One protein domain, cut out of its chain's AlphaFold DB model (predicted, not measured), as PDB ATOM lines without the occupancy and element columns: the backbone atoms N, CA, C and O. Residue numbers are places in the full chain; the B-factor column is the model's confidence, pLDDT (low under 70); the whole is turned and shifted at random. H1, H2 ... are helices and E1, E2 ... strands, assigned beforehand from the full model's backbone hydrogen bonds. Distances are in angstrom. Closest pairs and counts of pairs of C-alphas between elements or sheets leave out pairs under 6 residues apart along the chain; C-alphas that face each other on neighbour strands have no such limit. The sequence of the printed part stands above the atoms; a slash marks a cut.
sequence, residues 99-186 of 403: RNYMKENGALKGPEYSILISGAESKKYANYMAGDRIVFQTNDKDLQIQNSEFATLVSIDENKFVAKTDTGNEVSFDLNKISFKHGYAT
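What this domain is: This is residues 99 to 186 of the 403 residues of the protein "Conjugal transfer protein TraI" of Orientia tsutsugamushi (UniProt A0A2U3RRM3). A strongly twisted, curving sheet of five antiparallel strands makes the main body, and a two-strand hairpin, E1 and E2, reaches away from it as an arm. The short helix H1 lies away from the sheet, and residues 137 to 149 form a long loop with no named element between E3 and E4. The printed part has 88 residues, in the order H1 E1 E2 E3 E4 E5 E6 E7, and the large sheet runs E6 E5 E4 E3 E7. The class is mostly strand, though under half of the residues are in named elements. The whole is compact, with a radius of gyration of the C-alphas of 12.8 A and spans of 37 by 36 by 26 A.

How they stand to each other: H1, residues 99 to 104, is not on the five-strand sheet, and each of its O i to N i+4 pairs is within hydrogen-bond range. E1, residues 113 to 118, and E2, residues 124 to 128, form an antiparallel hairpin at 146 degrees, with N 115 and O 126 2.8 A apart. E3, residues 133 to 136, and E4, residues 150 to 156, form a hairpin at 112 degrees, with N 134 and O 151 2.8 A apart. The closest C-alphas of E1 and E4 are those of Tyr 113 and Ile 156, 7.8 A apart. E5, residues 161 to 165, forms a hairpin with E4 at 148 degrees, with N 154 and O 162 2.8 A apart. E6, residues 170 to 173, forms a hairpin with E5 at 145 degrees, with N 171 and O 163 2.8 A apart. E3 E4 E5 E6 are a meander, each strand the antiparallel neighbour of the one before. E7, residues 180 to 182, is antiparallel to E3 at 151 degrees, with N 135 and O 181 2.9 A apart. E6 and E7 are the edge strands, and E2 and E7 are near each other.

Where its parts are: H1 begins at C-alpha 99, (214.730, 197.046, 289.283), and measures 8.7 A from first to last C-alpha. E1 measures 15.4 A, E2 13.5 A and E3 10.3 A. E4, the longest strand with 7 residues, measures 16.6 A and begins at C-alpha 150, (226.003, 195.173, 278.430). E5 measures 12.4 A, E6 10.1 A and E7 7.2 A, ending at C-alpha 182, (223.526, 197.047, 287.163).

The domain as a whole: The two C-alphas farthest apart are those of Glu 121 and Gly 168, 38.5 A. The printed part has no cut. The link from E3 to E4, 13 residues, is long. The mean pLDDT of the printed part is 89.3, and residues 119 to 121 are under 70.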
ATOM      1  N   ARG A  99     214.737 198.423 288.808       97.00
ATOM      2  CA  ARG A  99     214.730 197.046 289.283       97.00
ATOM      3  C   ARG A  99     213.528 196.743 290.177       97.00
ATOM      4  O   ARG A  99     212.883 195.715 289.987       97.00
ATOM      5  N   ASN A 100     213.174 197.645 291.091       96.38
ATOM      6  CA  ASN A 100     211.972 197.512 291.918       96.38
ATOM      7  C   ASN A 100     210.709 197.446 291.055       96.38
ATOM      8  O   ASN A 100     209.904 196.533 291.218       96.38
ATOM      9  N   TYR A 101     210.591 198.326 290.062       95.94
ATOM     10  CA  TYR A 101     209.489 198.268 289.104       95.94
ATOM     11  C   TYR A 101     209.449 196.946 288.319       95.94
ATOM     12  O   TYR A 101     208.377 196.377 288.125       95.94
ATOM     13  N   MET A 102     210.603 196.439 287.883       96.19
ATOM     14  CA  MET A 102     210.702 195.173 287.153       96.19
ATOM     15  C   MET A 102     210.321 193.967 288.027       96.19
ATOM     16  O   MET A 102     209.828 192.963 287.520       96.19
ATOM     17  N   LYS A 103     210.504 194.047 289.348       96.38
ATOM     18  CA  LYS A 103     209.961 193.050 290.282       96.38
ATOM     19  C   LYS A 103     208.446 193.182 290.421       96.38
ATOM     20  O   LYS A 103     207.730 192.193 290.298       96.38
ATOM     21  N   GLU A 104     207.954 194.401 290.645       96.00
ATOM     22  CA  GLU A 104     206.526 194.695 290.838       96.00
ATOM     23  C   GLU A 104     205.674 194.300 289.626       96.00
ATOM     24  O   GLU A 104     204.581 193.760 289.785       96.00
ATOM     25  N   ASN A 105     206.176 194.524 288.407       94.50
ATOM     26  CA  ASN A 105     205.482 194.146 287.175       94.50
ATOM     27  C   ASN A 105     205.682 192.664 286.787       94.50
ATOM     28  O   ASN A 105     205.115 192.199 285.797       94.50
ATOM     29  N   GLY A 106     206.482 191.915 287.555       94.06
ATOM     30  CA  GLY A 106     206.747 190.498 287.343       94.06
ATOM     31  C   GLY A 106     207.698 190.168 286.187       94.06
ATOM     32  O   GLY A 106     207.684 189.018 285.735       94.06
ATOM     33  N   ALA A 107     208.495 191.124 285.702       93.69
ATOM     34  CA  ALA A 107     209.568 190.883 284.737       93.69
ATOM     35  C   ALA A 107     210.816 190.257 285.388       93.69
ATOM     36  O   ALA A 107     211.479 189.435 284.763       93.69
ATOM     37  N   LEU A 108     211.101 190.590 286.651       95.44
ATOM     38  CA  LEU A 108     212.103 189.923 287.486       95.44
ATOM     39  C   LEU A 108     211.404 189.013 288.492       95.44
ATOM     40  O   LEU A 108     210.612 189.466 289.318       95.44
ATOM     41  N   LYS A 109     211.700 187.717 288.416       92.38
ATOM     42  CA  LYS A 109     211.085 186.669 289.238       92.38
ATOM     43  C   LYS A 109     212.135 185.664 289.692       92.38
ATOM     44  O   LYS A 109     213.170 185.508 289.054       92.38
ATOM     45  N   GLY A 110     211.817 184.942 290.763       90.62
ATOM     46  CA  GLY A 110     212.662 183.876 291.293       90.62
ATOM     47  C   GLY A 110     213.558 184.328 292.451       90.62
ATOM     48  O   GLY A 110     213.229 185.309 293.122       90.62
ATOM     49  N   PRO A 111     214.638 183.583 292.733       90.62
ATOM     50  CA  PRO A 111     215.551 183.886 293.830       90.62
ATOM     51  C   PRO A 111     216.391 185.138 293.557       90.62
ATOM     52  O   PRO A 111     216.778 185.415 292.422       90.62
ATOM     53  N   GLU A 112     216.681 185.878 294.626       91.38
ATOM     54  CA  GLU A 112     217.545 187.055 294.632       91.38
ATOM     55  C   GLU A 112     218.857 186.738 295.350       91.38
ATOM     56  O   GLU A 112     218.848 186.221 296.466       91.38
ATOM     57  N   TYR A 113     219.980 187.068 294.712       88.94
ATOM     58  CA  TYR A 113     221.320 186.735 295.190       88.94
ATOM     59  C   TYR A 113     222.079 188.001 295.580       88.94
ATOM     60  O   TYR A 113     222.235 188.912 294.765       88.94
ATOM     61  N   SER A 114     222.559 188.061 296.823       88.31
ATOM     62  CA  SER A 114     223.363 189.176 297.337       88.31
ATOM     63  C   SER A 114     224.848 188.945 297.082       88.31
ATOM     64  O   SER A 114     225.415 187.952 297.527       88.31
ATOM     65  N   ILE A 115     225.496 189.903 296.427       84.38
ATOM     66  CA  ILE A 115     226.921 189.871 296.091       84.38
ATOM     67  C   ILE A 115     227.634 190.963 296.872       84.38
ATOM     68  O   ILE A 115     227.195 192.114 296.871       84.38
ATOM     69  N   LEU A 116     228.745 190.620 297.520       81.38
ATOM     70  CA  LEU A 116     229.613 191.598 298.168       81.38
ATOM     71  C   LEU A 116     230.378 192.391 297.100       81.38
ATOM     72  O   LEU A 116     231.223 191.838 296.407       81.38
ATOM     73  N   ILE A 117     230.096 193.689 296.982       78.88
ATOM     74  CA  ILE A 117     230.732 194.578 295.995       78.88
ATOM     75  C   ILE A 117     231.809 195.486 296.606       78.88
ATOM     76  O   ILE A 117     232.606 196.069 295.878       78.88
ATOM     77  N   SER A 118     231.871 195.602 297.937       73.62
ATOM     78  CA  SER A 118     232.999 196.225 298.642       73.62
ATOM     79  C   SER A 118     233.109 195.720 300.081       73.62
ATOM     80  O   SER A 118     232.080 195.512 300.725       73.62
ATOM     81  N   GLY A 119     234.330 195.608 300.626       56.59
ATOM     82  CA  GLY A 119     234.507 195.591 302.084       56.59
ATOM     83  C   GLY A 119     235.826 195.047 302.642       56.59
ATOM     84  O   GLY A 119     236.056 193.843 302.612       56.59
ATOM     85  N   ALA A 120     236.585 195.940 303.297       52.41
ATOM     86  CA  ALA A 120     237.302 195.653 304.550       52.41
ATOM     87  C   ALA A 120     236.658 196.403 305.746       52.41
ATOM     88  O   ALA A 120     236.515 195.822 306.815       52.41
ATOM     89  N   GLU A 121     236.172 197.642 305.554       62.75
ATOM     90  CA  GLU A 121     235.611 198.478 306.640       62.75
ATOM     91  C   GLU A 121     234.080 198.667 306.593       62.75
ATOM     92  O   GLU A 121     233.445 198.853 307.627       62.75
ATOM     93  N   SER A 122     233.449 198.562 305.417       71.50
ATOM     94  CA  SER A 122     231.985 198.526 305.276       71.50
ATOM     95  C   SER A 122     231.582 197.549 304.172       71.50
ATOM     96  O   SER A 122     231.945 197.706 303.003       71.50
ATOM     97  N   LYS A 123     230.867 196.484 304.551       77.44
ATOM     98  CA  LYS A 123     230.376 195.481 303.601       77.44
ATOM     99  C   LYS A 123     229.201 196.075 302.813       77.44
ATOM    100  O   LYS A 123     228.113 196.207 303.370       77.44
ATOM    101  N   LYS A 124     229.409 196.434 301.540       82.31
ATOM    102  CA  LYS A 124     228.337 196.846 300.610       82.31
ATOM    103  C   LYS A 124     227.938 195.633 299.782       82.31
ATOM    104  O   LYS A 124     228.796 194.989 299.177       82.31
ATOM    105  N   TYR A 125     226.642 195.349 299.739       85.69
ATOM    106  CA  TYR A 125     226.084 194.277 298.922       85.69
ATOM    107  C   TYR A 125     225.235 194.852 297.789       85.69
ATOM    108  O   TYR A 125     224.579 195.880 297.959       85.69
ATOM    109  N   ALA A 126     225.238 194.175 296.646       88.12
ATOM    110  CA  ALA A 126     224.307 194.409 295.552       88.12
ATOM    111  C   ALA A 126     223.540 193.120 295.259       88.12
ATOM    112  O   ALA A 126     224.121 192.039 295.252       88.12
ATOM    113  N   ASN A 127     222.237 193.244 295.029       91.44
ATOM    114  CA  ASN A 127     221.363 192.100 294.804       91.44
ATOM    115  C   ASN A 127     221.062 191.933 293.316       91.44
ATOM    116  O   ASN A 127     220.736 192.921 292.662       91.44
ATOM    117  N   TYR A 128     221.098 190.698 292.822       92.81
ATOM    118  CA  TYR A 128     220.877 190.362 291.415       92.81
ATOM    119  C   TYR A 128     219.906 189.191 291.255       92.81
ATOM    120  O   TYR A 128     219.787 188.334 292.132       92.81
ATOM    121  N   MET A 129     219.195 189.176 290.132       94.12
ATOM    122  CA  MET A 129     218.224 188.154 289.741       94.12
ATOM    123  C   MET A 129     218.377 187.795 288.262       94.12
ATOM    124  O   MET A 129     218.861 188.595 287.461       94.12
ATOM    125  N   ALA A 130     217.933 186.597 287.881       94.56
ATOM    126  CA  ALA A 130     217.758 186.281 286.469       94.56
ATOM    127  C   ALA A 130     216.812 187.316 285.826       94.56
ATOM    128  O   ALA A 130     215.784 187.681 286.399       94.56
ATOM    129  N   GLY A 131     217.194 187.809 284.652       95.38
ATOM    130  CA  GLY A 131     216.569 188.920 283.942       95.38
ATOM    131  C   GLY A 131     217.207 190.288 284.207       95.38
ATOM    132  O   GLY A 131     216.910 191.224 283.464       95.38
ATOM    133  N   ASP A 132     218.087 190.435 285.208       96.56
ATOM    134  CA  ASP A 132     218.720 191.729 285.475       96.56
ATOM    135  C   ASP A 132     219.640 192.162 284.328       96.56
ATOM    136  O   ASP A 132     220.429 191.378 283.793       96.56
ATOM    137  N   ARG A 133     219.569 193.451 283.982       96.06
ATOM    138  CA  ARG A 133     220.535 194.090 283.084       96.06
ATOM    139  C   ARG A 133     221.798 194.432 283.852       96.06
ATOM    140  O   ARG A 133     221.733 195.094 284.889       96.06
ATOM    141  N   ILE A 134     222.942 194.046 283.306       95.06
ATOM    142  CA  ILE A 134     224.263 194.334 283.856       95.06
ATOM    143  C   ILE A 134     225.164 194.988 282.813       95.06
ATOM    144  O   ILE A 134     224.909 194.923 281.609       95.06
ATOM    145  N   VAL A 135     226.232 195.610 283.296       93.81
ATOM    146  CA  VAL A 135     227.354 196.079 282.490       93.81
ATOM    147  C   VAL A 135     228.651 195.576 283.115       93.81
ATOM    148  O   VAL A 135     228.863 195.717 284.325       93.81
ATOM    149  N   PHE A 136     229.507 194.972 282.296       93.50
ATOM    150  CA  PHE A 136     230.814 194.496 282.734       93.50
ATOM    151  C   PHE A 136     231.758 195.674 282.988       93.50
ATOM    152  O   PHE A 136     231.769 196.656 282.248       93.50
ATOM    153  N   GLN A 137     232.556 195.575 284.048       90.88
ATOM    154  CA  GLN A 137     233.555 196.576 284.445       90.88
ATOM    155  C   GLN A 137     234.993 196.056 284.289       90.88
ATOM    156  O   GLN A 137     235.940 196.668 284.778       90.88
ATOM    157  N   THR A 138     235.158 194.908 283.631       90.88
ATOM    158  CA  THR A 138     236.446 194.259 283.381       90.88
ATOM    159  C   THR A 138     236.519 193.758 281.942       90.88
ATOM    160  O   THR A 138     235.496 193.634 281.275       90.88
ATOM    161  N   ASN A 139     237.731 193.467 281.475       91.81
ATOM    162  CA  ASN A 139     237.961 192.708 280.250       91.81
ATOM    163  C   ASN A 139     238.424 191.301 280.628       91.81
ATOM    164  O   ASN A 139     239.297 191.160 281.484       91.81
ATOM    165  N   ASP A 140     237.913 190.285 279.943       93.50
ATOM    166  CA  ASP A 140     238.394 188.910 280.053       93.50
ATOM    167  C   ASP A 140     238.414 188.282 278.657       93.50
ATOM    168  O   ASP A 140     237.379 188.147 278.006       93.50
ATOM    169  N   LYS A 141     239.608 187.948 278.161       91.94
ATOM    170  CA  LYS A 141     239.774 187.443 276.791       91.94
ATOM    171  C   LYS A 141     239.256 186.019 276.630       91.94
ATOM    172  O   LYS A 141     238.717 185.705 275.571       91.94
ATOM    173  N   ASP A 142     239.413 185.191 277.655       91.88
ATOM    174  CA  ASP A 142     239.052 183.775 277.598       91.88
ATOM    175  C   ASP A 142     237.532 183.619 277.631       91.88
ATOM    176  O   ASP A 142     236.962 182.800 276.911       91.88
ATOM    177  N   LEU A 143     236.867 184.474 278.411       90.94
ATOM    178  CA  LEU A 143     235.410 184.555 278.486       90.94
ATOM    179  C   LEU A 143     234.788 185.469 277.422       90.94
ATOM    180  O   LEU A 143     233.566 185.586 277.372       90.94
ATOM    181  N   GLN A 144     235.609 186.114 276.585       90.44
ATOM    182  CA  GLN A 144     235.179 187.087 275.574       90.44
ATOM    183  C   GLN A 144     234.360 188.253 276.160       90.44
ATOM    184  O   GLN A 144     233.482 188.796 275.495       90.44
ATOM    185  N   ILE A 145     234.664 188.650 277.397       91.94
ATOM    186  CA  ILE A 145     234.031 189.778 278.085       91.94
ATOM    187  C   ILE A 145     234.779 191.059 277.748       91.94
ATOM    188  O   ILE A 145     235.997 191.150 277.944       91.94
ATOM    189  N   GLN A 146     234.040 192.083 277.329       89.56
ATOM    190  CA  GLN A 146     234.583 193.422 277.139       89.56
ATOM    191  C   GLN A 146     234.103 194.387 278.225       89.56
ATOM    192  O   GLN A 146     232.943 194.394 278.638       89.56
ATOM    193  N   ASN A 147     234.999 195.268 278.662       89.00
ATOM    194  CA  ASN A 147     234.655 196.335 279.586       89.00
ATOM    195  C   ASN A 147     233.601 197.254 278.953       89.00
ATOM    196  O   ASN A 147     233.714 197.651 277.791       89.00
ATOM    197  N   SER A 148     232.607 197.646 279.749       88.19
ATOM    198  CA  SER A 148     231.438 198.424 279.325       88.19
ATOM    199  C   SER A 148     230.509 197.714 278.330       88.19
ATOM    200  O   SER A 148     229.645 198.364 277.744       88.19
ATOM    201  N   GLU A 149     230.649 196.400 278.135       91.19
ATOM    202  CA  GLU A 149     229.657 195.593 277.424       91.19
ATOM    203  C   GLU A 149     228.449 195.309 278.320       91.19
ATOM    204  O   GLU A 149     228.582 195.007 279.509       91.19
ATOM    205  N   PHE A 150     227.258 195.430 277.739       93.94
ATOM    206  CA  PHE A 150     226.003 195.173 278.430       93.94
ATOM    207  C   PHE A 150     225.535 193.742 278.197       93.94
ATOM    208  O   PHE A 150     225.703 193.175 277.114       93.94
ATOM    209  N   ALA A 151     224.899 193.180 279.218       94.88
ATOM    210  CA  ALA A 151     224.340 191.842 279.173       94.88
ATOM    211  C   ALA A 151     223.064 191.737 280.015       94.88
ATOM    212  O   ALA A 151     222.783 192.577 280.873       94.88
ATOM    213  N   THR A 152     222.297 190.679 279.779       96.12
ATOM    214  CA  THR A 152     221.183 190.258 280.633       96.12
ATOM    215  C   THR A 152     221.572 188.979 281.359       96.12
ATOM    216  O   THR A 152     221.989 188.018 280.715       96.12
ATOM    217  N   LEU A 153     221.408 188.934 282.680       95.62
ATOM    218  CA  LEU A 153     221.565 187.698 283.446       95.62
ATOM    219  C   LEU A 153     220.481 186.699 283.034       95.62
ATOM    220  O   LEU A 153     219.294 187.004 283.085       95.62
ATOM    221  N   VAL A 154     220.880 185.506 282.613       95.44
ATOM    222  CA  VAL A 154     219.984 184.431 282.166       95.44
ATOM    223  C   VAL A 154     219.699 183.475 283.313       95.44
ATOM    224  O   VAL A 154     218.549 183.128 283.567       95.44
ATOM    225  N   SER A 155     220.742 183.081 284.037       91.81
ATOM    226  CA  SER A 155     220.626 182.238 285.218       91.81
ATOM    227  C   SER A 155     221.654 182.637 286.257       91.81
ATOM    228  O   SER A 155     222.741 183.129 285.940       91.81
ATOM    229  N   ILE A 156     221.289 182.395 287.506       88.00
ATOM    230  CA  ILE A 156     222.143 182.618 288.656       88.00
ATOM    231  C   ILE A 156     222.105 181.355 289.504       88.00
ATOM    232  O   ILE A 156     221.023 180.892 289.866       88.00
ATOM    233  N   ASP A 157     223.279 180.820 289.810       80.88
ATOM    234  CA  ASP A 157     223.475 179.843 290.872       80.88
ATOM    235  C   ASP A 157     224.449 180.403 291.929       80.88
ATOM    236  O   ASP A 157     224.931 181.531 291.814       80.88
ATOM    237  N   GLU A 158     224.699 179.650 293.003       72.75
ATOM    238  CA  GLU A 158     225.519 180.117 294.132       72.75
ATOM    239  C   GLU A 158     226.968 180.471 293.747       72.75
ATOM    240  O   GLU A 158     227.584 181.290 294.426       72.75
ATOM    241  N   ASN A 159     227.509 179.903 292.662       75.38
ATOM    242  CA  ASN A 159     228.919 180.049 292.280       75.38
ATOM    243  C   ASN A 159     229.128 180.586 290.856       75.38
ATOM    244  O   ASN A 159     230.249 180.950 290.488       75.38
ATOM    245  N   LYS A 160     228.083 180.606 290.031       87.44
ATOM    246  CA  LYS A 160     228.170 180.828 288.596       87.44
ATOM    247  C   LYS A 160     226.978 181.625 288.095       87.44
ATOM    248  O   LYS A 160     225.812 181.342 288.362       87.44
ATOM    249  N   PHE A 161     227.303 182.635 287.309       91.50
ATOM    250  CA  PHE A 161     226.338 183.468 286.619       91.50
ATOM    251  C   PHE A 161     226.441 183.149 285.141       91.50
ATOM    252  O   PHE A 161     227.531 182.906 284.622       91.50
ATOM    253  N   VAL A 162     225.299 183.136 284.466       95.38
ATOM    254  CA  VAL A 162     225.237 183.073 283.009       95.38
ATOM    255  C   VAL A 162     224.593 184.361 282.541       95.38
ATOM    256  O   VAL A 162     223.492 184.696 282.977       95.38
ATOM    257  N   ALA A 163     225.276 185.092 281.670       96.00
ATOM    258  CA  ALA A 163     224.771 186.317 281.076       96.00
ATOM    259  C   ALA A 163     224.796 186.218 279.557       96.00
ATOM    260  O   ALA A 163     225.754 185.719 278.972       96.00
ATOM    261  N   LYS A 164     223.761 186.746 278.916       95.62
ATOM    262  CA  LYS A 164     223.720 186.930 277.472       95.62
ATOM    263  C   LYS A 164     224.057 188.378 277.153       95.62
ATOM    264  O   LYS A 164     223.301 189.279 277.516       95.62
ATOM    265  N   THR A 165     225.198 188.591 276.518       93.31
ATOM    266  CA  THR A 165     225.634 189.903 276.024       93.31
ATOM    267  C   THR A 165     224.699 190.410 274.927       93.31
ATOM    268  O   THR A 165     224.047 189.628 274.229       93.31
ATOM    269  N   ASP A 166     224.655 191.726 274.739       89.81
ATOM    270  CA  ASP A 166     223.863 192.343 273.667       89.81
ATOM    271  C   ASP A 166     224.375 191.975 272.264       89.81
ATOM    272  O   ASP A 166     223.618 192.023 271.295       89.81
ATOM    273  N   THR A 167     225.643 191.563 272.160       85.06
ATOM    274  CA  THR A 167     226.255 191.030 270.935       85.06
ATOM    275  C   THR A 167     225.838 189.583 270.643       85.06
ATOM    276  O   THR A 167     226.048 189.091 269.537       85.06
ATOM    277  N   GLY A 168     225.176 188.919 271.598       88.12
ATOM    278  CA  GLY A 168     224.586 187.589 271.448       88.12
ATOM    279  C   GLY A 168     225.386 186.455 272.086       88.12
ATOM    280  O   GLY A 168     224.874 185.336 272.133       88.12
ATOM    281  N   ASN A 169     226.582 186.725 272.615       90.69
ATOM    282  CA  ASN A 169     227.399 185.730 273.308       90.69
ATOM    283  C   ASN A 169     226.796 185.381 274.668       90.69
ATOM    284  O   ASN A 169     226.408 186.270 275.431       90.69
ATOM    285  N   GLU A 170     226.770 184.091 274.986       95.38
ATOM    286  CA  GLU A 170     226.468 183.602 276.325       95.38
ATOM    287  C   GLU A 170     227.774 183.394 277.088       95.38
ATOM    288  O   GLU A 170     228.664 182.671 276.640       95.38
ATOM    289  N   VAL A 171     227.892 184.051 278.237       94.56
ATOM    290  CA  VAL A 171     229.107 184.058 279.043       94.56
ATOM    291  C   VAL A 171     228.792 183.543 280.429       94.56
ATOM    292  O   VAL A 171     227.854 184.002 281.081       94.56
ATOM    293  N   SER A 172     229.608 182.602 280.892       94.69
ATOM    294  CA  SER A 172     229.474 182.009 282.212       94.69
ATOM    295  C   SER A 172     230.672 182.368 283.084       94.69
ATOM    296  O   SER A 172     231.806 182.074 282.711       94.69
ATOM    297  N   PHE A 173     230.432 182.997 284.234       92.38
ATOM    298  CA  PHE A 173     231.492 183.575 285.059       92.38
ATOM    299  C   PHE A 173     231.247 183.446 286.566       92.38
ATOM    300  O   PHE A 173     230.119 183.267 287.022       92.38
ATOM    301  N   ASP A 174     232.340 183.544 287.326       86.06
ATOM    302  CA  ASP A 174     232.366 183.570 288.793       86.06
ATOM    303  C   ASP A 174     232.262 185.017 289.294       86.06
ATOM    304  O   ASP A 174     232.984 185.912 288.833       86.06
ATOM    305  N   LEU A 175     231.382 185.221 290.272       77.06
ATOM    306  CA  LEU A 175     231.114 186.496 290.929       77.06
ATOM    307  C   LEU A 175     232.340 187.189 291.508       77.06
ATOM    308  O   LEU A 175     232.419 188.414 291.502       77.06
ATOM    309  N   ASN A 176     233.280 186.411 292.036       76.69
ATOM    310  CA  ASN A 176     234.437 186.957 292.736       76.69
ATOM    311  C   ASN A 176     235.570 187.333 291.776       76.69
ATOM    312  O   ASN A 176     236.550 187.949 292.193       76.69
ATOM    313  N   LYS A 177     235.463 186.940 290.500       84.75
ATOM    314  CA  LYS A 177     236.511 187.144 289.491       84.75
ATOM    315  C   LYS A 177     236.148 188.217 288.478       84.75
ATOM    316  O   LYS A 177     237.036 188.919 288.002       84.75
ATOM    317  N   ILE A 178     234.865 188.351 288.155       90.12
ATOM    318  CA  ILE A 178     234.389 189.304 287.155       90.12
ATOM    319  C   ILE A 178     233.678 190.464 287.841       90.12
ATOM    320  O   ILE A 178     232.693 190.279 288.547       90.12
ATOM    321  N   SER A 179     234.171 191.680 287.601       90.06
ATOM    322  CA  SER A 179     233.538 192.906 288.083       90.06
ATOM    323  C   SER A 179     232.427 193.349 287.130       90.06
ATOM    324  O   SER A 179     232.638 193.455 285.919       90.06
ATOM    325  N   PHE A 180     231.244 193.621 287.676       92.44
ATOM    326  CA  PHE A 180     230.078 194.120 286.950       92.44
ATOM    327  C   PHE A 180     229.151 194.896 287.892       92.44
ATOM    328  O   PHE A 180     229.221 194.775 289.117       92.44
ATOM    329  N   LYS A 181     228.249 195.682 287.307       93.38
ATOM    330  CA  LYS A 181     227.199 196.420 288.023       93.38
ATOM    331  C   LYS A 181     225.879 196.366 287.259       93.38
ATOM    332  O   LYS A 181     225.848 195.924 286.114       93.38
ATOM    333  N   HIS A 182     224.798 196.853 287.865       95.56
ATOM    334  CA  HIS A 182     223.526 197.047 287.163       95.56
ATOM    335  C   HIS A 182     223.691 197.956 285.936       95.56
ATOM    336  O   HIS A 182     224.434 198.937 285.969       95.56
ATOM    337  N   GLY A 183     222.988 197.606 284.861       94.94
ATOM    338  CA  GLY A 183     223.150 198.180 283.527       94.94
ATOM    339  C   GLY A 183     221.886 198.816 282.950       94.94
ATOM    340  O   GLY A 183     221.800 198.951 281.734       94.94
ATOM    341  N   TYR A 184     220.896 199.188 283.771       96.56
ATOM    342  CA  TYR A 184     219.755 199.986 283.293       96.56
ATOM    343  C   TYR A 184     220.155 201.460 283.110       96.56
ATOM    344  O   TYR A 184     219.754 202.105 282.140       96.56
ATOM    345  N   ALA A 185     220.978 201.971 284.034       96.12
ATOM    346  CA  ALA A 185     221.568 203.304 284.018       96.12
ATOM    347  C   ALA A 185     223.094 203.258 284.202       96.12
ATOM    348  O   ALA A 185     223.605 202.461 284.993       96.12
ATOM    349  N   THR A 186     223.829 204.134 283.511       92.94
ATOM    350  CA  THR A 186     225.295 204.245 283.601       92.94
ATOM    351  C   THR A 186     225.774 205.697 283.558       92.94
ATOM    352  O   THR A 186     225.051 206.589 283.132       92.94
TER     353      THR A 186